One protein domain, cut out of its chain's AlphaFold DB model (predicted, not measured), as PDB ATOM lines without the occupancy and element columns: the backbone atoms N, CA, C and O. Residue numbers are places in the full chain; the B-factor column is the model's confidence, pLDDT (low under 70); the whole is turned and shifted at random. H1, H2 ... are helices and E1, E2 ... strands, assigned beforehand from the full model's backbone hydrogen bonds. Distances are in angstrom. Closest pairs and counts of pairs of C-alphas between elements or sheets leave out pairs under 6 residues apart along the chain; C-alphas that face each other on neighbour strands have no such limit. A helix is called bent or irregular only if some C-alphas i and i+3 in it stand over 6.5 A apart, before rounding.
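Overview. This is residues 35 to 194 of the 195 residues of an uncharacterized protein of Selenomonas sp. CM52 (UniProt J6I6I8). A twisted sheet of eight strands curls round one long helix, H2, like an open trough; it does not close, and its edge strands E7 and E8 are apart. The short helix H1 folds against the first part of H2 as a helical hairpin and lies over E1 and E8, while a long loop, residues 112 to 139, runs between E6 and E7, away from E8. The printed part has 160 residues with eight named strands and two named helices, in the order E1 E2 E3 E4 E5 E6 E7 H1 H2 E8. The class is mixed, helices and strands; the sheet is branched and antiparallel but for the parallel pair E1 and E8. The whole is compact, with a radius of gyration of the C-alphas of 15.1 A and spans of 50 by 34 by 34 A.

Arrangement. The branched sheet has one strand with three neighbours, E4, residues 69 to 82, which bends by 56 degrees at residue 75. On one side of E4 lie E2, residues 50 to 56, beside residues 75 to 82, and E3, residues 62 to 66, beside residues 69 to 73; on the other side lies E5, residues 88 to 99, beside residues 69 to 80. N 53 and O 79 of E2 and E4 are 3.0 A apart, N 64 and O 71 of E3 and E4 2.9 A, and N 74 and O 94 of E4 and E5 2.9 A, each within hydrogen-bond range. E6, residues 105 to 111, is the antiparallel neighbour of E5, with N 95 and O 108 at 3.0 A. E7, residues 140 to 142, is the antiparallel neighbour of E6, with N 107 and O 140 at 2.9 A. E3 to E7 form a meander, each strand the antiparallel neighbour of the one before. E1, residues 35 to 41, forms a hairpin with E2, with N 39 and O 52 at 3.1 A. On the other side of E1 is E8, residues 189 to 194, parallel at 7 degrees, with N 40 and O 192 at 2.9 A. The sheet curls round H2, residues 157 to 180; the closest C-alphas are, for instance, those of Val 36 and Tyr 171 for E1, 6.3 A, and those of Phe 109 and Tyr 165 for E6, 6.5 A. H2 has a kink of 49 degrees near residue 164 and is irregular, with C-alphas 158 and 161 8.8 A apart. H1, residues 148 to 155, touches residues 159 to 168 of H2 alone, and the closest C-alphas are those of Ala 148 and Gly 167, 3.8 A. The two helices form a helical hairpin and run opposite ways at a tilt of 36 degrees, only just steep. H1 is on the sheet at a height of 10.2 A, along E8 at 4 degrees on the local plane. Every O i to N i+4 pair is within hydrogen-bond range in H1, and 15 of 20 in H2.

Along the chain. E1 begins at C-alpha 35, (12.457, 16.459, 45.193). E4 is 37.8 A long from first to last C-alpha, E5 34.4 A and H2 32.6 A. H2 ends at C-alpha 180, (-5.245, 12.884, 44.920), and E8 at C-alpha 194, (21.303, 2.945, 36.757).

Size, cuts and confidence. The two C-alphas farthest apart are those of Gly 46 and Gly 67, 49.9 A. The printed part has no cut. The link from E6 to E7, 28 residues, is long. The mean pLDDT of the printed part is 84.6; residues 45 to 46, 116 to 117, 119 to 125 and 134 to 137 are under 70.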
ATOM      1  N   VAL A  35      11.708  17.466  45.948       94.12
ATOM      2  CA  VAL A  35      12.457  16.459  45.193       94.12
ATOM      3  C   VAL A  35      11.725  15.127  45.335       94.12
ATOM      4  O   VAL A  35      11.618  14.586  46.434       94.12
ATOM      5  N   VAL A  36      11.194  14.609  44.233       95.12
ATOM      6  CA  VAL A  36      10.418  13.360  44.215       95.12
ATOM      7  C   VAL A  36      11.253  12.161  43.804       95.12
ATOM      8  O   VAL A  36      10.936  11.037  44.190       95.12
ATOM      9  N   ALA A  37      12.333  12.390  43.059       95.88
ATOM     10  CA  ALA A  37      13.292  11.348  42.742       95.88
ATOM     11  C   ALA A  37      14.681  11.907  42.445       95.88
ATOM     12  O   ALA A  37      14.805  13.013  41.918       95.88
ATOM     13  N   GLN A  38      15.694  11.087  42.709       96.00
ATOM     14  CA  GLN A  38      17.059  11.295  42.247       96.00
ATOM     15  C   GLN A  38      17.622  10.002  41.655       96.00
ATOM     16  O   GLN A  38      17.348   8.902  42.144       96.00
ATOM     17  N   TYR A  39      18.378  10.120  40.568       94.62
ATOM     18  CA  TYR A  39      19.016   8.973  39.925       94.62
ATOM     19  C   TYR A  39      20.160   9.404  39.016       94.62
ATOM     20  O   TYR A  39      20.180  10.514  38.490       94.62
ATOM     21  N   THR A  40      21.107   8.501  38.789       93.00
ATOM     22  CA  THR A  40      22.200   8.696  37.833       93.00
ATOM     23  C   THR A  40      22.083   7.669  36.724       93.00
ATOM     24  O   THR A  40      22.081   6.477  37.001       93.00
ATOM     25  N   VAL A  41      22.022   8.103  35.470       91.19
ATOM     26  CA  VAL A  41      22.148   7.208  34.314       91.19
ATOM     27  C   VAL A  41      23.632   7.092  33.986       91.19
ATOM     28  O   VAL A  41      24.272   8.100  33.685       91.19
ATOM     29  N   ALA A  42      24.185   5.884  34.104       88.75
ATOM     30  CA  ALA A  42      25.577   5.638  33.755       88.75
ATOM     31  C   ALA A  42      25.770   5.748  32.244       88.75
ATOM     32  O   ALA A  42      24.959   5.221  31.484       88.75
ATOM     33  N   GLY A  43      26.847   6.402  31.820       81.88
ATOM     34  CA  GLY A  43      27.154   6.518  30.402       81.88
ATOM     35  C   GLY A  43      27.461   5.162  29.753       81.88
ATOM     36  O   GLY A  43      28.140   4.322  30.348       81.88
ATOM     37  N   GLU A  44      27.005   4.933  28.519       75.56
ATOM     38  CA  GLU A  44      27.454   3.797  27.700       75.56
ATOM     39  C   GLU A  44      28.635   4.192  26.797       75.56
ATOM     40  O   GLU A  44      28.688   5.291  26.262       75.56
ATOM     41  N   GLY A  45      29.599   3.287  26.594       64.25
ATOM     42  CA  GLY A  45      30.618   3.451  25.544       64.25
ATOM     43  C   GLY A  45      31.596   4.626  25.711       64.25
ATOM     44  O   GLY A  45      32.200   5.036  24.725       64.25
ATOM     45  N   GLY A  46      31.781   5.143  26.930       62.50
ATOM     46  CA  GLY A  46      32.631   6.311  27.203       62.50
ATOM     47  C   GLY A  46      31.862   7.628  27.339       62.50
ATOM     48  O   GLY A  46      32.490   8.658  27.593       62.50
ATOM     49  N   ASP A  47      30.532   7.595  27.217       77.44
ATOM     50  CA  ASP A  47      29.664   8.718  27.571       77.44
ATOM     51  C   ASP A  47      29.789   9.080  29.060       77.44
ATOM     52  O   ASP A  47      30.164   8.263  29.907       77.44
ATOM     53  N   VAL A  48      29.455  10.327  29.390       84.62
ATOM     54  CA  VAL A  48      29.465  10.818  30.772       84.62
ATOM     55  C   VAL A  48      28.242  10.332  31.546       84.62
ATOM     56  O   VAL A  48      27.132  10.299  31.021       84.62
ATOM     57  N   ASP A  49      28.436  10.024  32.828       89.12
ATOM     58  CA  ASP A  49      27.326   9.794  33.754       89.12
ATOM     59  C   ASP A  49      26.491  11.076  33.890       89.12
ATOM     60  O   ASP A  49      27.047  12.167  34.068       89.12
ATOM     61  N   ILE A  50      25.162  10.948  33.867       89.94
ATOM     62  CA  ILE A  50      24.244  12.079  34.044       89.94
ATOM     63  C   ILE A  50      23.385  11.841  35.278       89.94
ATOM     64  O   ILE A  50      22.642  10.863  35.350       89.94
ATOM     65  N   HIS A  51      23.494  12.740  36.251       92.50
ATOM     66  CA  HIS A  51      22.658  12.741  37.443       92.50
ATOM     67  C   HIS A  51      21.452  13.668  37.264       92.50
ATOM     68  O   HIS A  51      21.577  14.752  36.691       92.50
ATOM     69  N   TYR A  52      20.300  13.226  37.756       92.75
ATOM     70  CA  TYR A  52      19.020  13.906  37.645       92.75
ATOM     71  C   TYR A  52      18.382  14.070  39.021       92.75
ATOM     72  O   TYR A  52      18.234  13.075  39.735       92.75
ATOM     73  N   ASN A  53      17.911  15.282  39.322       94.56
ATOM     74  CA  ASN A  53      16.918  15.523  40.371       94.56
ATOM     75  C   ASN A  53      15.588  15.900  39.726       94.56
ATOM     76  O   ASN A  53      15.519  16.813  38.904       94.56
ATOM     77  N   VAL A  54      14.525  15.201  40.116       94.69
ATOM     78  CA  VAL A  54      13.157  15.473  39.673       94.69
ATOM     79  C   VAL A  54      12.445  16.222  40.784       94.69
ATOM     80  O   VAL A  54      12.249  15.681  41.872       94.69
ATOM     81  N   ILE A  55      12.045  17.455  40.506       94.62
ATOM     82  CA  ILE A  55      11.489  18.380  41.488       94.62
ATOM     83  C   ILE A  55      10.104  18.822  41.024       94.62
ATOM     84  O   ILE A  55       9.921  19.124  39.847       94.62
ATOM     85  N   ILE A  56       9.122  18.871  41.926       94.69
ATOM     86  CA  ILE A  56       7.769  19.339  41.596       94.69
ATOM     87  C   ILE A  56       7.275  20.430  42.539       94.69
ATOM     88  O   ILE A  56       7.526  20.403  43.745       94.69
ATOM     89  N   HIS A  57       6.472  21.336  41.992       92.94
ATOM     90  CA  HIS A  57       5.746  22.374  42.721       92.94
ATOM     91  C   HIS A  57       4.339  21.870  43.043       92.94
ATOM     92  O   HIS A  57       3.340  22.288  42.464       92.94
ATOM     93  N   GLN A  58       4.255  20.894  43.947       89.81
ATOM     94  CA  GLN A  58       3.027  20.129  44.211       89.81
ATOM     95  C   GLN A  58       1.815  20.972  44.644       89.81
ATOM     96  O   GLN A  58       0.676  20.540  44.462       89.81
ATOM     97  N   GLU A  59       2.036  22.140  45.251       87.56
ATOM     98  CA  GLU A  59       0.965  23.046  45.687       87.56
ATOM     99  C   GLU A  59       0.343  23.812  44.512       87.56
ATOM    100  O   GLU A  59      -0.791  24.269  44.609       87.56
ATOM    101  N   GLU A  60       1.050  23.894  43.383       88.56
ATOM    102  CA  GLU A  60       0.572  24.476  42.124       88.56
ATOM    103  C   GLU A  60      -0.082  23.426  41.212       88.56
ATOM    104  O   GLU A  60      -0.412  23.706  40.058       88.56
ATOM    105  N   ARG A  61      -0.268  22.194  41.711       90.19
ATOM    106  CA  ARG A  61      -0.893  21.127  40.931       90.19
ATOM    107  C   ARG A  61      -2.343  21.468  40.599       90.19
ATOM    108  O   ARG A  61      -3.105  21.931  41.448       90.19
ATOM    109  N   GLN A  62      -2.753  21.120  39.391       89.81
ATOM    110  CA  GLN A  62      -4.132  21.217  38.936       89.81
ATOM    111  C   GLN A  62      -4.658  19.816  38.654       89.81
ATOM    112  O   GLN A  62      -3.960  18.988  38.067       89.81
ATOM    113  N   VAL A  63      -5.892  19.550  39.082       91.06
ATOM    114  CA  VAL A  63      -6.582  18.287  38.810       91.06
ATOM    115  C   VAL A  63      -7.921  18.603  38.170       91.06
ATOM    116  O   VAL A  63      -8.764  19.256  38.781       91.06
ATOM    117  N   ILE A  64      -8.112  18.117  36.950       90.44
ATOM    118  CA  ILE A  64      -9.312  18.335  36.146       90.44
ATOM    119  C   ILE A  64      -9.994  16.980  35.956       90.44
ATOM    120  O   ILE A  64      -9.344  15.988  35.629       90.44
ATOM    121  N   ARG A  65     -11.302  16.913  36.213       92.00
ATOM    122  CA  ARG A  65     -12.098  15.685  36.089       92.00
ATOM    123  C   ARG A  65     -13.220  15.913  35.093       92.00
ATOM    124  O   ARG A  65     -14.146  16.667  35.376       92.00
ATOM    125  N   GLU A  66     -13.151  15.220  33.964       88.69
ATOM    126  CA  GLU A  66     -14.099  15.353  32.859       88.69
ATOM    127  C   GLU A  66     -14.657  13.978  32.495       88.69
ATOM    128  O   GLU A  66     -14.018  13.142  31.850       88.69
ATOM    129  N   GLY A  67     -15.874  13.706  32.970       91.38
ATOM    130  CA  GLY A  67     -16.537  12.422  32.777       91.38
ATOM    131  C   GLY A  67     -15.711  11.255  33.326       91.38
ATOM    132  O   GLY A  67     -15.672  11.017  34.529       91.38
ATOM    133  N   ARG A  68     -15.084  10.486  32.427       90.00
ATOM    134  CA  ARG A  68     -14.285   9.292  32.765       90.00
ATOM    135  C   ARG A  68     -12.776   9.524  32.681       90.00
ATOM    136  O   ARG A  68     -12.021   8.556  32.793       90.00
ATOM    137  N   VAL A  69     -12.352  10.761  32.448       87.81
ATOM    138  CA  VAL A  69     -10.946  11.144  32.347       87.81
ATOM    139  C   VAL A  69     -10.576  12.023  33.535       87.81
ATOM    140  O   VAL A  69     -11.305  12.953  33.883       87.81
ATOM    141  N   THR A  70      -9.442  11.713  34.158       89.81
ATOM    142  CA  THR A  70      -8.806  12.589  35.145       89.81
ATOM    143  C   THR A  70      -7.482  13.070  34.581       89.81
ATOM    144  O   THR A  70      -6.638  12.246  34.220       89.81
ATOM    145  N   SER A  71      -7.298  14.386  34.545       90.12
ATOM    146  CA  SER A  71      -6.071  15.031  34.097       90.12
ATOM    147  C   SER A  71      -5.368  15.714  35.264       90.12
ATOM    148  O   SER A  71      -6.007  16.366  36.090       90.12
ATOM    149  N   TYR A  72      -4.051  15.563  35.330       90.88
ATOM    150  CA  TYR A  72      -3.190  16.166  36.340       90.88
ATOM    151  C   TYR A  72      -2.149  17.040  35.655       90.88
ATOM    152  O   TYR A  72      -1.532  16.596  34.693       90.88
ATOM    153  N   TYR A  73      -1.903  18.227  36.196       89.81
ATOM    154  CA  TYR A  73      -0.839  19.123  35.749       89.81
ATOM    155  C   TYR A  73      -0.035  19.578  36.951       89.81
ATOM    156  O   TYR A  73      -0.617  19.929  37.976       89.81
ATOM    157  N   VAL A  74       1.290  19.578  36.848       92.06
ATOM    158  CA  VAL A  74       2.155  20.077  37.919       92.06
ATOM    159  C   VAL A  74       3.405  20.735  37.338       92.06
ATOM    160  O   VAL A  74       4.085  20.119  36.513       92.06
ATOM    161  N   PRO A  75       3.727  21.976  37.744       91.69
ATOM    162  CA  PRO A  75       5.009  22.580  37.414       91.69
ATOM    163  C   PRO A  75       6.151  21.784  38.040       91.69
ATOM    164  O   PRO A  75       6.039  21.270  39.157       91.69
ATOM    165  N   ALA A  76       7.252  21.670  37.315       91.38
ATOM    166  CA  ALA A  76       8.369  20.832  37.695       91.38
ATOM    167  C   ALA A  76       9.698  21.369  37.174       91.38
ATOM    168  O   ALA A  76       9.764  22.125  36.200       91.38
ATOM    169  N   GLU A  77      10.760  20.918  37.823       91.19
ATOM    170  CA  GLU A  77      12.136  21.189  37.449       91.19
ATOM    171  C   GLU A  77      12.876  19.862  37.339       91.19
ATOM    172  O   GLU A  77      12.714  18.957  38.163       91.19
ATOM    173  N   LEU A  78      13.667  19.737  36.282       89.69
ATOM    174  CA  LEU A  78      14.599  18.644  36.096       89.69
ATOM    175  C   LEU A  78      16.001  19.237  36.149       89.69
ATOM    176  O   LEU A  78      16.448  19.878  35.195       89.69
ATOM    177  N   GLU A  79      16.675  19.058  37.277       91.44
ATOM    178  CA  GLU A  79      18.078  19.439  37.402       91.44
ATOM    179  C   GLU A  79      18.941  18.336  36.793       91.44
ATOM    180  O   GLU A  79      18.758  17.154  37.092       91.44
ATOM    181  N   ILE A  80      19.871  18.721  35.924       90.00
ATOM    182  CA  ILE A  80      20.695  17.816  35.130       90.00
ATOM    183  C   ILE A  80      22.162  18.130  35.405       90.00
ATOM    184  O   ILE A  80      22.652  19.226  35.113       90.00
ATOM    185  N   TYR A  81      22.870  17.135  35.929       90.12
ATOM    186  CA  TYR A  81      24.267  17.223  36.337       90.12
ATOM    187  C   TYR A  81      25.105  16.192  35.568       90.12
ATOM    188  O   TYR A  81      25.287  15.062  36.033       90.12
ATOM    189  N   PRO A  82      25.626  16.546  34.381       85.25
ATOM    190  CA  PRO A  82      26.600  15.711  33.690       85.25
ATOM    191  C   PRO A  82      27.932  15.724  34.452       85.25
ATOM    192  O   PRO A  82      28.457  16.785  34.806       85.25
ATOM    193  N   ARG A  83      28.514  14.549  34.700       77.56
ATOM    194  CA  ARG A  83      29.788  14.425  35.420       77.56
ATOM    195  C   ARG A  83      30.914  15.117  34.645       77.56
ATOM    196  O   ARG A  83      31.245  14.723  33.534       77.56
ATOM    197  N   GLY A  84      31.517  16.145  35.249       73.31
ATOM    198  CA  GLY A  84      32.578  16.950  34.624       73.31
ATOM    199  C   GLY A  84      32.080  18.041  33.665       73.31
ATOM    200  O   GLY A  84      32.901  18.714  33.045       73.31
ATOM    201  N   GLY A  85      30.762  18.234  33.548       75.88
ATOM    202  CA  GLY A  85      30.142  19.285  32.742       75.88
ATOM    203  C   GLY A  85      29.486  20.384  33.581       75.88
ATOM    204  O   GLY A  85      29.507  20.366  34.812       75.88
ATOM    205  N   LYS A  86      28.890  21.367  32.896       78.94
ATOM    206  CA  LYS A  86      28.056  22.392  33.539       78.94
ATOM    207  C   LYS A  86      26.689  21.801  33.878       78.94
ATOM    208  O   LYS A  86      26.090  21.134  33.036       78.94
ATOM    209  N   SER A  87      26.196  22.081  35.079       86.25
ATOM    210  CA  SER A  87      24.816  21.778  35.452       86.25
ATOM    211  C   SER A  87      23.838  22.630  34.646       86.25
ATOM    212  O   SER A  87      24.133  23.779  34.308       86.25
ATOM    213  N   SER A  88      22.656  22.085  34.385       86.62
ATOM    214  CA  SER A  88      21.535  22.808  33.782       86.62
ATOM    215  C   SER A  88      20.240  22.461  34.508       86.62
ATOM    216  O   SER A  88      20.145  21.404  35.126       86.62
ATOM    217  N   VAL A  89      19.258  23.357  34.454       85.62
ATOM    218  CA  VAL A  89      17.929  23.134  35.030       85.62
ATOM    219  C   VAL A  89      16.915  23.343  33.924       85.62
ATOM    220  O   VAL A  89      16.876  24.412  33.314       85.62
ATOM    221  N   MET A  90      16.110  22.320  33.665       84.56
ATOM    222  CA  MET A  90      14.981  22.411  32.751       84.56
ATOM    223  C   MET A  90      13.712  22.656  33.554       84.56
ATOM    224  O   MET A  90      13.343  21.839  34.395       84.56
ATOM    225  N   GLN A  91      13.030  23.764  33.281       85.88
ATOM    226  CA  GLN A  91      11.756  24.087  33.917       85.88
ATOM    227  C   GLN A  91      10.604  23.773  32.970       85.88
ATOM    228  O   GLN A  91      10.614  24.171  31.805       85.88
ATOM    229  N   GLY A  92       9.584  23.091  33.476       86.12
ATOM    230  CA  GLY A  92       8.446  22.691  32.665       86.12
ATOM    231  C   GLY A  92       7.214  22.337  33.479       86.12
ATOM    232  O   GLY A  92       7.126  22.604  34.674       86.12
ATOM    233  N   VAL A  93       6.245  21.729  32.808       87.69
ATOM    234  CA  VAL A  93       5.042  21.159  33.413       87.69
ATOM    235  C   VAL A  93       4.948  19.704  32.997       87.69
ATOM    236  O   VAL A  93       5.016  19.387  31.806       87.69
ATOM    237  N   TYR A  94       4.751  18.823  33.976       89.88
ATOM    238  CA  TYR A  94       4.237  17.495  33.685       89.88
ATOM    239  C   TYR A  94       2.725  17.559  33.572       89.88
ATOM    240  O   TYR A  94       2.059  18.089  34.464       89.88
ATOM    241  N   GLY A  95       2.191  16.973  32.507       89.31
ATOM    242  CA  GLY A  95       0.768  16.706  32.393       89.31
ATOM    243  C   GLY A  95       0.498  15.225  32.181       89.31
ATOM    244  O   GLY A  95       1.228  14.538  31.463       89.31
ATOM    245  N   PHE A  96      -0.557  14.737  32.821       89.56
ATOM    246  CA  PHE A  96      -0.994  13.350  32.769       89.56
ATOM    247  C   PHE A  96      -2.488  13.279  32.520       89.56
ATOM    248  O   PHE A  96      -3.235  14.046  33.113       89.56
ATOM    249  N   ALA A  97      -2.927  12.304  31.731       89.44
ATOM    250  CA  ALA A  97      -4.336  11.964  31.584       89.44
ATOM    251  C   ALA A  97      -4.545  10.466  31.823       89.44
ATOM    252  O   ALA A  97      -3.840   9.630  31.246       89.44
ATOM    253  N   HIS A  98      -5.532  10.134  32.653       89.81
ATOM    254  CA  HIS A  98      -5.954   8.766  32.938       89.81
ATOM    255  C   HIS A  98      -7.376   8.522  32.459       89.81
ATOM    256  O   HIS A  98      -8.300   9.238  32.842       89.81
ATOM    257  N   SER A  99      -7.565   7.468  31.668       87.44
ATOM    258  CA  SER A  99      -8.890   7.013  31.256       87.44
ATOM    259  C   SER A  99      -9.379   5.896  32.173       87.44
ATOM    260  O   SER A  99      -8.898   4.768  32.084       87.44
ATOM    261  N   ASN A 100     -10.424   6.151  32.961       86.56
ATOM    262  CA  ASN A 100     -11.047   5.125  33.809       86.56
ATOM    263  C   ASN A 100     -11.749   4.014  32.999       86.56
ATOM    264  O   ASN A 100     -12.128   2.995  33.564       86.56
ATOM    265  N   VAL A 101     -11.940   4.198  31.684       89.06
ATOM    266  CA  VAL A 101     -12.507   3.171  30.789       89.06
ATOM    267  C   VAL A 101     -11.460   2.141  30.390       89.06
ATOM    268  O   VAL A 101     -11.737   0.949  30.377       89.06
ATOM    269  N   THR A 102     -10.271   2.612  30.015       87.56
ATOM    270  CA  THR A 102      -9.217   1.762  29.438       87.56
ATOM    271  C   THR A 102      -8.097   1.447  30.426       87.56
ATOM    272  O   THR A 102      -7.268   0.591  30.141       87.56
ATOM    273  N   GLY A 103      -8.038   2.149  31.562       86.12
ATOM    274  CA  GLY A 103      -6.913   2.116  32.501       86.12
ATOM    275  C   GLY A 103      -5.631   2.746  31.947       86.12
ATOM    276  O   GLY A 103      -4.572   2.639  32.563       86.12
ATOM    277  N   ALA A 104      -5.693   3.362  30.763       86.25
ATOM    278  CA  ALA A 104      -4.519   3.874  30.080       86.25
ATOM    279  C   ALA A 104      -4.081   5.224  30.654       86.25
ATOM    280  O   ALA A 104      -4.904   6.121  30.870       86.25
ATOM    281  N   TRP A 105      -2.765   5.369  30.803       87.94
ATOM    282  CA  TRP A 105      -2.099   6.611  31.163       87.94
ATOM    283  C   TRP A 105      -1.385   7.212  29.957       87.94
ATOM    284  O   TRP A 105      -0.727   6.522  29.170       87.94
ATOM    285  N   ARG A 106      -1.506   8.529  29.841       87.81
ATOM    286  CA  ARG A 106      -0.790   9.359  28.875       87.81
ATOM    287  C   ARG A 106      -0.044  10.425  29.656       87.81
ATOM    288  O   ARG A 106      -0.602  10.961  30.610       87.81
ATOM    289  N   GLY A 107       1.196  10.690  29.278       87.06
ATOM    290  CA  GLY A 107       2.055  11.657  29.944       87.06
ATOM    291  C   GLY A 107       2.744  12.568  28.945       87.06
ATOM    292  O   GLY A 107       2.883  12.227  27.769       87.06
ATOM    293  N   MET A 108       3.174  13.721  29.436       85.25
ATOM    294  CA  MET A 108       4.003  14.661  28.703       85.25
ATOM    295  C   MET A 108       4.794  15.543  29.671       85.25
ATOM    296  O   MET A 108       4.323  15.842  30.767       85.25
ATOM    297  N   PHE A 109       5.964  15.998  29.222       84.69
ATOM    298  CA  PHE A 109       6.687  17.116  29.815       84.69
ATOM    299  C   PHE A 109       6.804  18.259  28.797       84.69
ATOM    300  O   PHE A 109       7.337  18.059  27.699       84.69
ATOM    301  N   ILE A 110       6.296  19.440  29.154       81.69
ATOM    302  CA  ILE A 110       6.364  20.660  28.336       81.69
ATOM    303  C   ILE A 110       7.338  21.622  29.005       81.69
ATOM    304  O   ILE A 110       7.080  22.100  30.108       81.69
ATOM    305  N   GLU A 111       8.448  21.909  28.340       80.75
ATOM    306  CA  GLU A 111       9.411  22.911  28.794       80.75
ATOM    307  C   GLU A 111       8.867  24.330  28.566       80.75
ATOM    308  O   GLU A 111       8.139  24.576  27.600       80.75
ATOM    309  N   LYS A 112       9.222  25.281  29.438       76.75
ATOM    310  CA  LYS A 112       8.967  26.703  29.171       76.75
ATOM    311  C   LYS A 112       9.747  27.143  27.935       76.75
ATOM    312  O   LYS A 112      10.951  26.921  27.847       76.75
ATOM    313  N   ASN A 113       9.086  27.833  27.010       76.00
ATOM    314  CA  ASN A 113       9.788  28.468  25.897       76.00
ATOM    315  C   ASN A 113      10.623  29.680  26.371       76.00
ATOM    316  O   ASN A 113      10.540  30.105  27.524       76.00
ATOM    317  N   GLU A 114      11.387  30.292  25.461       75.56
ATOM    318  CA  GLU A 114      12.229  31.472  25.744       75.56
ATOM    319  C   GLU A 114      11.451  32.681  26.301       75.56
ATOM    320  O   GLU A 114      12.033  33.578  26.906       75.56
ATOM    321  N   LYS A 115      10.125  32.711  26.116       73.31
ATOM    322  CA  LYS A 115       9.225  33.751  26.636       73.31
ATOM    323  C   LYS A 115       8.617  33.385  27.994       73.31
ATOM    324  O   LYS A 115       7.794  34.136  28.510       73.31
ATOM    325  N   GLY A 116       8.991  32.240  28.569       68.81
ATOM    326  CA  GLY A 116       8.488  31.748  29.849       68.81
ATOM    327  C   GLY A 116       7.074  31.161  29.796       68.81
ATOM    328  O   GLY A 116       6.451  31.011  30.846       68.81
ATOM    329  N   VAL A 117       6.560  30.842  28.604       68.06
ATOM    330  CA  VAL A 117       5.194  30.335  28.392       68.06
ATOM    331  C   VAL A 117       5.230  28.838  28.068       68.06
ATOM    332  O   VAL A 117       6.145  28.367  27.390       68.06
ATOM    333  N   TYR A 118       4.228  28.096  28.547       71.25
ATOM    334  CA  TYR A 118       3.967  26.719  28.126       71.25
ATOM    335  C   TYR A 118       3.113  26.759  26.859       71.25
ATOM    336  O   TYR A 118       1.939  27.107  26.924       71.25
ATOM    337  N   ASP A 119       3.715  26.469  25.712       62.72
ATOM    338  CA  ASP A 119       3.033  26.514  24.419       62.72
ATOM    339  C   ASP A 119       2.894  25.086  23.888       62.72
ATOM    340  O   ASP A 119       3.833  24.541  23.304       62.72
ATOM    341  N   PHE A 120       1.779  24.429  24.221       63.84
ATOM    342  CA  PHE A 120       1.484  23.081  23.746       63.84
ATOM    343  C   PHE A 120       0.006  22.707  23.912       63.84
ATOM    344  O   PHE A 120      -0.555  22.858  25.000       63.84
ATOM    345  N   ASP A 121      -0.588  22.144  22.861       59.41
ATOM    346  CA  ASP A 121      -1.944  21.597  22.875       59.41
ATOM    347  C   ASP A 121      -1.905  20.064  23.009       59.41
ATOM    348  O   ASP A 121      -1.303  19.362  22.194       59.41
ATOM    349  N   PHE A 122      -2.540  19.536  24.061       55.75
ATOM    350  CA  PHE A 122      -2.647  18.092  24.293       55.75
ATOM    351  C   PHE A 122      -3.461  17.380  23.208       55.75
ATOM    352  O   PHE A 122      -3.209  16.196  22.963       55.75
ATOM    353  N   ASP A 123      -4.410  18.077  22.584       54.84
ATOM    354  CA  ASP A 123      -5.363  17.499  21.640       54.84
ATOM    355  C   ASP A 123      -4.779  17.377  20.221       54.84
ATOM    356  O   ASP A 123      -5.117  16.432  19.505       54.84
ATOM    357  N   ASP A 124      -3.818  18.232  19.853       52.97
ATOM    358  CA  ASP A 124      -3.070  18.160  18.579       52.97
ATOM    359  C   ASP A 124      -1.853  17.207  18.634       52.97
ATOM    360  O   ASP A 124      -1.184  16.920  17.628       52.97
ATOM    361  N   ALA A 125      -1.547  16.668  19.815       61.22
ATOM    362  CA  ALA A 125      -0.370  15.846  20.041       61.22
ATOM    363  C   ALA A 125      -0.572  14.380  19.636       61.22
ATOM    364  O   ALA A 125      -1.424  13.655  20.155       61.22
ATOM    365  N   HIS A 126       0.309  13.880  18.771       70.19
ATOM    366  CA  HIS A 126       0.314  12.470  18.398       70.19
ATOM    367  C   HIS A 126       0.928  11.631  19.527       70.19
ATOM    368  O   HIS A 126       2.106  11.774  19.855       70.19
ATOM    369  N   LEU A 127       0.129  10.739  20.121       76.31
ATOM    370  CA  LEU A 127       0.584   9.828  21.173       76.31
ATOM    371  C   LEU A 127       1.565   8.791  20.604       76.31
ATOM    372  O   LEU A 127       1.168   7.934  19.810       76.31
ATOM    373  N   VAL A 128       2.810   8.801  21.079       79.69
ATOM    374  CA  VAL A 128       3.840   7.837  20.664       79.69
ATOM    375  C   VAL A 128       4.144   6.790  21.750       79.69
ATOM    376  O   VAL A 128       3.913   7.019  22.943       79.69
ATOM    377  N   PRO A 129       4.657   5.604  21.376       80.12
ATOM    378  CA  PRO A 129       5.296   4.689  22.321       80.12
ATOM    379  C   PRO A 129       6.520   5.334  22.995       80.12
ATOM    380  O   PRO A 129       7.186   6.180  22.393       80.12
ATOM    381  N   VAL A 130       6.857   4.903  24.216       75.62
ATOM    382  CA  VAL A 130       7.999   5.428  25.000       75.62
ATOM    383  C   VAL A 130       9.313   5.368  24.215       75.62
ATOM    384  O   VAL A 130      10.140   6.269  24.303       75.62
ATOM    385  N   GLU A 131       9.482   4.341  23.383       75.62
ATOM    386  CA  GLU A 131      10.645   4.099  22.522       75.62
ATOM    387  C   GLU A 131      10.948   5.260  21.559       75.62
ATOM    388  O   GLU A 131      12.102   5.482  21.163       75.62
ATOM    389  N   GLN A 132       9.893   5.966  21.152       74.81
ATOM    390  CA  GLN A 132       9.916   7.057  20.183       74.81
ATOM    391  C   GLN A 132       9.852   8.432  20.862       74.81
ATOM    392  O   GLN A 132      10.070   9.447  20.207       74.81
ATOM    393  N   ALA A 133       9.598   8.479  22.174       74.25
ATOM    394  CA  ALA A 133       9.596   9.715  22.940       74.25
ATOM    395  C   ALA A 133      11.037  10.205  23.124       74.25
ATOM    396  O   ALA A 133      11.798   9.629  23.896       74.25
ATOM    397  N   SER A 134      11.450  11.245  22.403       63.00
ATOM    398  CA  SER A 134      12.833  11.744  22.456       63.00
ATOM    399  C   SER A 134      12.958  13.250  22.703       63.00
ATOM    400  O   SER A 134      14.080  13.763  22.678       63.00
ATOM    401  N   ARG A 135      11.840  13.961  22.906       61.69
ATOM    402  CA  ARG A 135      11.773  15.431  22.970       61.69
ATOM    403  C   ARG A 135      10.766  15.949  24.002       61.69
ATOM    404  O   ARG A 135       9.829  15.243  24.366       61.69
ATOM    405  N   THR A 136      10.971  17.200  24.410       61.56
ATOM    406  CA  THR A 136      10.001  18.049  25.113       61.56
ATOM    407  C   THR A 136       8.779  18.296  24.220       61.56
ATOM    408  O   THR A 136       8.913  18.393  22.999       61.56
ATOM    409  N   GLY A 137       7.575  18.326  24.802       61.00
ATOM    410  CA  GLY A 137       6.329  18.494  24.039       61.00
ATOM    411  C   GLY A 137       5.922  17.271  23.203       61.00
ATOM    412  O   GLY A 137       5.311  17.408  22.153       61.00
ATOM    413  N   VAL A 138       6.287  16.053  23.609       73.25
ATOM    414  CA  VAL A 138       5.773  14.823  22.982       73.25
ATOM    415  C   VAL A 138       4.879  14.092  23.977       73.25
ATOM    416  O   VAL A 138       5.306  13.801  25.093       73.25
ATOM    417  N   CYS A 139       3.655  13.753  23.563       81.06
ATOM    418  CA  CYS A 139       2.761  12.891  24.333       81.06
ATOM    419  C   CYS A 139       3.193  11.428  24.208       81.06
ATOM    420  O   CYS A 139       3.285  10.884  23.107       81.06
ATOM    421  N   PHE A 140       3.399  10.756  25.337       83.44
ATOM    422  CA  PHE A 140       3.833   9.361  25.388       83.44
ATOM    423  C   PHE A 140       2.914   8.506  26.263       83.44
ATOM    424  O   PHE A 140       2.280   8.977  27.212       83.44
ATOM    425  N   LYS A 141       2.831   7.209  25.945       85.31
ATOM    426  CA  LYS A 141       2.211   6.227  26.850       85.31
ATOM    427  C   LYS A 141       3.085   6.090  28.093       85.31
ATOM    428  O   LYS A 141       4.293   5.965  27.965       85.31
ATOM    429  N   THR A 142       2.496   6.115  29.282       84.81
ATOM    430  CA  THR A 142       3.253   6.003  30.538       84.81
ATOM    431  C   THR A 142       2.469   5.206  31.575       84.81
ATOM    432  O   THR A 142       1.438   4.620  31.258       84.81
ATOM    433  N   GLY A 143       2.964   5.167  32.804       84.50
ATOM    434  CA  GLY A 143       2.300   4.606  33.967       84.50
ATOM    435  C   GLY A 143       3.191   4.725  35.204       84.50
ATOM    436  O   GLY A 143       4.385   4.998  35.080       84.50
ATOM    437  N   PRO A 144       2.648   4.473  36.405       83.62
ATOM    438  CA  PRO A 144       3.394   4.583  37.664       83.62
ATOM    439  C   PRO A 144       4.615   3.645  37.766       83.62
ATOM    440  O   PRO A 144       5.477   3.858  38.615       83.62
ATOM    441  N   ASN A 145       4.699   2.629  36.896       86.94
ATOM    442  CA  ASN A 145       5.776   1.633  36.858       86.94
ATOM    443  C   ASN A 145       6.830   1.890  35.760       86.94
ATOM    444  O   ASN A 145       7.850   1.197  35.718       86.94
ATOM    445  N   GLU A 146       6.608   2.864  34.872       87.75
ATOM    446  CA  GLU A 146       7.534   3.226  33.783       87.75
ATOM    447  C   GLU A 146       8.670   4.128  34.305       87.75
ATOM    448  O   GLU A 146       8.911   5.221  33.798       87.75
ATOM    449  N   THR A 147       9.339   3.699  35.381       92.19
ATOM    450  CA  THR A 147      10.388   4.472  36.064       92.19
ATOM    451  C   THR A 147      11.694   4.497  35.275       92.19
ATOM    452  O   THR A 147      11.937   3.644  34.417       92.19
ATOM    453  N   ALA A 148      12.595   5.429  35.605       91.56
ATOM    454  CA  ALA A 148      13.913   5.514  34.971       91.56
ATOM    455  C   ALA A 148      14.671   4.172  35.010       91.56
ATOM    456  O   ALA A 148      15.244   3.767  34.000       91.56
ATOM    457  N   ARG A 149      14.606   3.425  36.125       93.12
ATOM    458  CA  ARG A 149      15.200   2.081  36.230       93.12
ATOM    459  C   ARG A 149      14.613   1.107  35.211       93.12
ATOM    460  O   ARG A 149      15.362   0.357  34.586       93.12
ATOM    461  N   THR A 150      13.290   1.084  35.064       91.69
ATOM    462  CA  THR A 150      12.605   0.212  34.100       91.69
ATOM    463  C   THR A 150      13.029   0.551  32.672       91.69
ATOM    464  O   THR A 150      13.350  -0.349  31.896       91.69
ATOM    465  N   LEU A 151      13.103   1.844  32.341       89.56
ATOM    466  CA  LEU A 151      13.498   2.298  31.009       89.56
ATOM    467  C   LEU A 151      14.973   2.005  30.704       89.56
ATOM    468  O   LEU A 151      15.267   1.520  29.614       89.56
ATOM    469  N   VAL A 152      15.887   2.204  31.662       90.69
ATOM    470  CA  VAL A 152      17.307   1.838  31.503       90.69
ATOM    471  C   VAL A 152      17.459   0.333  31.288       90.69
ATOM    472  O   VAL A 152      18.121  -0.077  30.343       90.69
ATOM    473  N   LYS A 153      16.767  -0.516  32.061       90.38
ATOM    474  CA  LYS A 153      16.797  -1.977  31.841       90.38
ATOM    475  C   LYS A 153      16.313  -2.387  30.449       90.38
ATOM    476  O   LYS A 153      16.747  -3.412  29.929       90.38
ATOM    477  N   LYS A 154      15.380  -1.629  29.872       88.25
ATOM    478  CA  LYS A 154      14.767  -1.936  28.576       88.25
ATOM    479  C   LYS A 154      15.592  -1.426  27.395       88.25
ATOM    480  O   LYS A 154      15.631  -2.085  26.359       88.25
ATOM    481  N   PHE A 155      16.218  -0.260  27.531       84.44
ATOM    482  CA  PHE A 155      16.840   0.457  26.412       84.44
ATOM    483  C   PHE A 155      18.347   0.678  26.558       84.44
ATOM    484  O   PHE A 155      18.981   1.143  25.608       84.44
ATOM    485  N   GLY A 156      18.912   0.361  27.721       83.75
ATOM    486  CA  GLY A 156      20.233   0.829  28.124       83.75
ATOM    487  C   GLY A 156      20.257   2.344  28.336       83.75
ATOM    488  O   GLY A 156      19.229   3.025  28.282       83.75
ATOM    489  N   ALA A 157      21.451   2.899  28.514       80.31
ATOM    490  CA  ALA A 157      21.649   4.340  28.677       80.31
ATOM    491  C   ALA A 157      21.447   5.132  27.369       80.31
ATOM    492  O   ALA A 157      21.323   6.351  27.379       80.31
ATOM    493  N   ARG A 158      21.322   4.447  26.225       76.69
ATOM    494  CA  ARG A 158      21.265   5.023  24.862       76.69
ATOM    495  C   ARG A 158      20.100   5.979  24.599       76.69
ATOM    496  O   ARG A 158      20.072   6.658  23.573       76.69
ATOM    497  N   LYS A 159      19.099   6.000  25.477       76.00
ATOM    498  CA  LYS A 159      17.877   6.805  25.357       76.00
ATOM    499  C   LYS A 159      17.774   7.827  26.493       76.00
ATOM    500  O   LYS A 159      16.705   7.968  27.082       76.00
ATOM    501  N   TYR A 160      18.862   8.553  26.784       74.25
ATOM    502  CA  TYR A 160      18.933   9.534  27.881       74.25
ATOM    503  C   TYR A 160      17.717  10.466  27.942       74.25
ATOM    504  O   TYR A 160      17.138  10.613  29.007       74.25
ATOM    505  N   ASN A 161      17.257  11.019  26.812       74.12
ATOM    506  CA  ASN A 161      16.078  11.896  26.797       74.12
ATOM    507  C   ASN A 161      14.797  11.169  27.236       74.12
ATOM    508  O   ASN A 161      14.041  11.682  28.053       74.12
ATOM    509  N   SER A 162      14.546   9.959  26.729       77.50
ATOM    510  CA  SER A 162      13.381   9.163  27.134       77.50
ATOM    511  C   SER A 162      13.457   8.816  28.620       77.50
ATOM    512  O   SER A 162      12.469   8.940  29.334       77.50
ATOM    513  N   ILE A 163      14.640   8.439  29.110       85.19
ATOM    514  CA  ILE A 163      14.863   8.128  30.526       85.19
ATOM    515  C   ILE A 163      14.643   9.375  31.397       85.19
ATOM    516  O   ILE A 163      13.955   9.293  32.411       85.19
ATOM    517  N   ALA A 164      15.151  10.525  30.960       84.38
ATOM    518  CA  ALA A 164      15.074  11.795  31.667       84.38
ATOM    519  C   ALA A 164      13.650  12.354  31.762       84.38
ATOM    520  O   ALA A 164      13.288  12.849  32.824       84.38
ATOM    521  N   TYR A 165      12.840  12.282  30.696       82.00
ATOM    522  CA  TYR A 165      11.481  12.856  30.672       82.00
ATOM    523  C   TYR A 165      10.381  11.840  30.987       82.00
ATOM    524  O   TYR A 165       9.435  12.155  31.701       82.00
ATOM    525  N   VAL A 166      10.469  10.620  30.454       83.50
ATOM    526  CA  VAL A 166       9.449   9.586  30.690       83.50
ATOM    527  C   VAL A 166       9.705   8.885  32.018       83.50
ATOM    528  O   VAL A 166       8.773   8.679  32.792       83.50
ATOM    529  N   GLY A 167      10.967   8.564  32.310       87.38
ATOM    530  CA  GLY A 167      11.337   7.870  33.544       87.38
ATOM    531  C   GLY A 167      11.086   8.713  34.793       87.38
ATOM    532  O   GLY A 167      10.675   8.179  35.821       87.38
ATOM    533  N   SER A 168      11.279  10.029  34.695       90.44
ATOM    534  CA  SER A 168      10.932  10.992  35.745       90.44
ATOM    535  C   SER A 168       9.421  11.157  35.934       90.44
ATOM    536  O   SER A 168       8.954  11.257  37.072       90.44
ATOM    537  N   ALA A 169       8.649  11.122  34.842       91.00
ATOM    538  CA  ALA A 169       7.200  11.280  34.864       91.00
ATOM    539  C   ALA A 169       6.507  10.227  35.745       91.00
ATOM    540  O   ALA A 169       5.526  10.546  36.414       91.00
ATOM    541  N   ALA A 170       7.032   9.000  35.823       91.12
ATOM    542  CA  ALA A 170       6.486   7.962  36.699       91.12
ATOM    543  C   ALA A 170       6.569   8.334  38.193       91.12
ATOM    544  O   ALA A 170       5.612   8.107  38.937       91.12
ATOM    545  N   TYR A 171       7.669   8.952  38.646       94.19
ATOM    546  CA  TYR A 171       7.805   9.390  40.044       94.19
ATOM    547  C   TYR A 171       6.859  10.548  40.362       94.19
ATOM    548  O   TYR A 171       6.199  10.546  41.401       94.19
ATOM    549  N   VAL A 172       6.740  11.499  39.432       94.94
ATOM    550  CA  VAL A 172       5.791  12.613  39.547       94.94
ATOM    551  C   VAL A 172       4.359  12.088  39.623       94.94
ATOM    552  O   VAL A 172       3.601  12.480  40.510       94.94
ATOM    553  N   LEU A 173       4.001  11.153  38.743       93.00
ATOM    554  CA  LEU A 173       2.675  10.550  38.712       93.00
ATOM    555  C   LEU A 173       2.335   9.833  40.026       93.00
ATOM    556  O   LEU A 173       1.224   9.981  40.534       93.00
ATOM    557  N   ASN A 174       3.287   9.102  40.611       91.50
ATOM    558  CA  ASN A 174       3.097   8.440  41.903       91.50
ATOM    559  C   ASN A 174       2.777   9.437  43.026       91.50
ATOM    560  O   ASN A 174       1.888   9.185  43.843       91.50
ATOM    561  N   VAL A 175       3.454  10.587  43.045       93.44
ATOM    562  CA  VAL A 175       3.191  11.648  44.026       93.44
ATOM    563  C   VAL A 175       1.819  12.275  43.800       93.44
ATOM    564  O   VAL A 175       1.038  12.384  44.744       93.44
ATOM    565  N   LEU A 176       1.484  12.628  42.555       92.62
ATOM    566  CA  LEU A 176       0.180  13.205  42.217       92.62
ATOM    567  C   LEU A 176      -0.967  12.267  42.592       92.62
ATOM    568  O   LEU A 176      -1.955  12.706  43.176       92.62
ATOM    569  N   TYR A 177      -0.812  10.970  42.334       88.56
ATOM    570  CA  TYR A 177      -1.808   9.967  42.683       88.56
ATOM    571  C   TYR A 177      -1.967   9.787  44.198       88.56
ATOM    572  O   TYR A 177      -3.087   9.636  44.694       88.56
ATOM    573  N   ALA A 178      -0.869   9.826  44.958       90.06
ATOM    574  CA  ALA A 178      -0.924   9.792  46.416       90.06
ATOM    575  C   ALA A 178      -1.675  11.013  46.974       90.06
ATOM    576  O   ALA A 178      -2.595  10.849  47.781       90.06
ATOM    577  N   LEU A 179      -1.338  12.212  46.492       91.06
ATOM    578  CA  LEU A 179      -1.985  13.463  46.894       91.06
ATOM    579  C   LEU A 179      -3.474  13.491  46.526       91.06
ATOM    580  O   LEU A 179      -4.288  13.968  47.315       91.06
ATOM    581  N   ASP A 180      -3.848  12.953  45.365       89.25
ATOM    582  CA  ASP A 180      -5.245  12.884  44.920       89.25
ATOM    583  C   ASP A 180      -6.113  11.991  45.818       89.25
ATOM    584  O   ASP A 180      -7.300  12.245  46.013       89.25
ATOM    585  N   LYS A 181      -5.506  10.969  46.428       88.75
ATOM    586  CA  LYS A 181      -6.145  10.105  47.431       88.75
ATOM    587  C   LYS A 181      -6.178  10.708  48.838       88.75
ATOM    588  O   LYS A 181      -6.596  10.027  49.771       88.75
ATOM    589  N   GLY A 182      -5.720  11.947  49.013       89.69
ATOM    590  CA  GLY A 182      -5.618  12.596  50.320       89.69
ATOM    591  C   GLY A 182      -4.458  12.085  51.179       89.69
ATOM    592  O   GLY A 182      -4.422  12.360  52.378       89.69
ATOM    593  N   ASN A 183      -3.507  11.349  50.595       90.38
ATOM    594  CA  ASN A 183      -2.302  10.936  51.305       90.38
ATOM    595  C   ASN A 183      -1.268  12.067  51.330       90.38
ATOM    596  O   ASN A 183      -1.327  13.020  50.553       90.38
ATOM    597  N   LYS A 184      -0.279  11.931  52.216       89.12
ATOM    598  CA  LYS A 184       0.920  12.775  52.195       89.12
ATOM    599  C   LYS A 184       1.780  12.454  50.969       89.12
ATOM    600  O   LYS A 184       1.670  11.372  50.390       89.12
ATOM    601  N   VAL A 185       2.665  13.387  50.629       88.75
ATOM    602  CA  VAL A 185       3.716  13.186  49.627       88.75
ATOM    603  C   VAL A 185       4.521  11.935  49.996       88.75
ATOM    604  O   VAL A 185       4.979  11.840  51.142       88.75
ATOM    605  N   PRO A 186       4.673  10.966  49.080       89.62
ATOM    606  CA  PRO A 186       5.545   9.822  49.302       89.62
ATOM    607  C   PRO A 186       6.993  10.260  49.573       89.62
ATOM    608  O   PRO A 186       7.396  11.338  49.135       89.62
ATOM    609  N   PRO A 187       7.803   9.434  50.256       90.38
ATOM    610  CA  PRO A 187       9.237   9.676  50.355       90.38
ATOM    611  C   PRO A 187       9.879   9.817  48.969       90.38
ATOM    612  O   PRO A 187       9.467   9.145  48.022       90.38
ATOM    613  N   MET A 188      10.908  10.662  48.878       93.94
ATOM    614  CA  MET A 188      11.739  10.792  47.681       93.94
ATOM    615  C   MET A 188      12.343   9.432  47.303       93.94
ATOM    616  O   MET A 188      12.803   8.688  48.174       93.94
ATOM    617  N   VAL A 189      12.319   9.108  46.011       95.62
ATOM    618  CA  VAL A 189      12.880   7.861  45.477       95.62
ATOM    619  C   VAL A 189      14.325   8.080  45.038       95.62
ATOM    620  O   VAL A 189      14.581   8.811  44.086       95.62
ATOM    621  N   ASP A 190      15.262   7.393  45.684       95.50
ATOM    622  CA  ASP A 190      16.656   7.331  45.241       95.50
ATOM    623  C   ASP A 190      16.916   6.006  44.518       95.50
ATOM    624  O   ASP A 190      16.900   4.935  45.129       95.50
ATOM    625  N   GLU A 191      17.141   6.066  43.206       93.69
ATOM    626  CA  GLU A 191      17.466   4.873  42.417       93.69
ATOM    627  C   GLU A 191      18.978   4.593  42.336       93.69
ATOM    628  O   GLU A 191      19.387   3.559  41.787       93.69
ATOM    629  N   GLY A 192      19.815   5.492  42.858       92.81
ATOM    630  CA  GLY A 192      21.263   5.441  42.717       92.81
ATOM    631  C   GLY A 192      21.709   5.471  41.253       92.81
ATOM    632  O   GLY A 192      21.111   6.134  40.401       92.81
ATOM    633  N   THR A 193      22.786   4.747  40.943       92.94
ATOM    634  CA  THR A 193      23.297   4.624  39.572       92.94
ATOM    635  C   THR A 193      22.609   3.485  38.817       92.94
ATOM    636  O   THR A 193      22.674   2.322  39.218       92.94
ATOM    637  N   LEU A 194      21.991   3.827  37.690       92.31
ATOM    638  CA  LEU A 194      21.303   2.945  36.757       92.31
ATOM    639  C   LEU A 194      22.254   2.515  35.634       92.31
ATOM    640  O   LEU A 194      22.962   3.352  35.071       92.31
TER     641      LEU A 194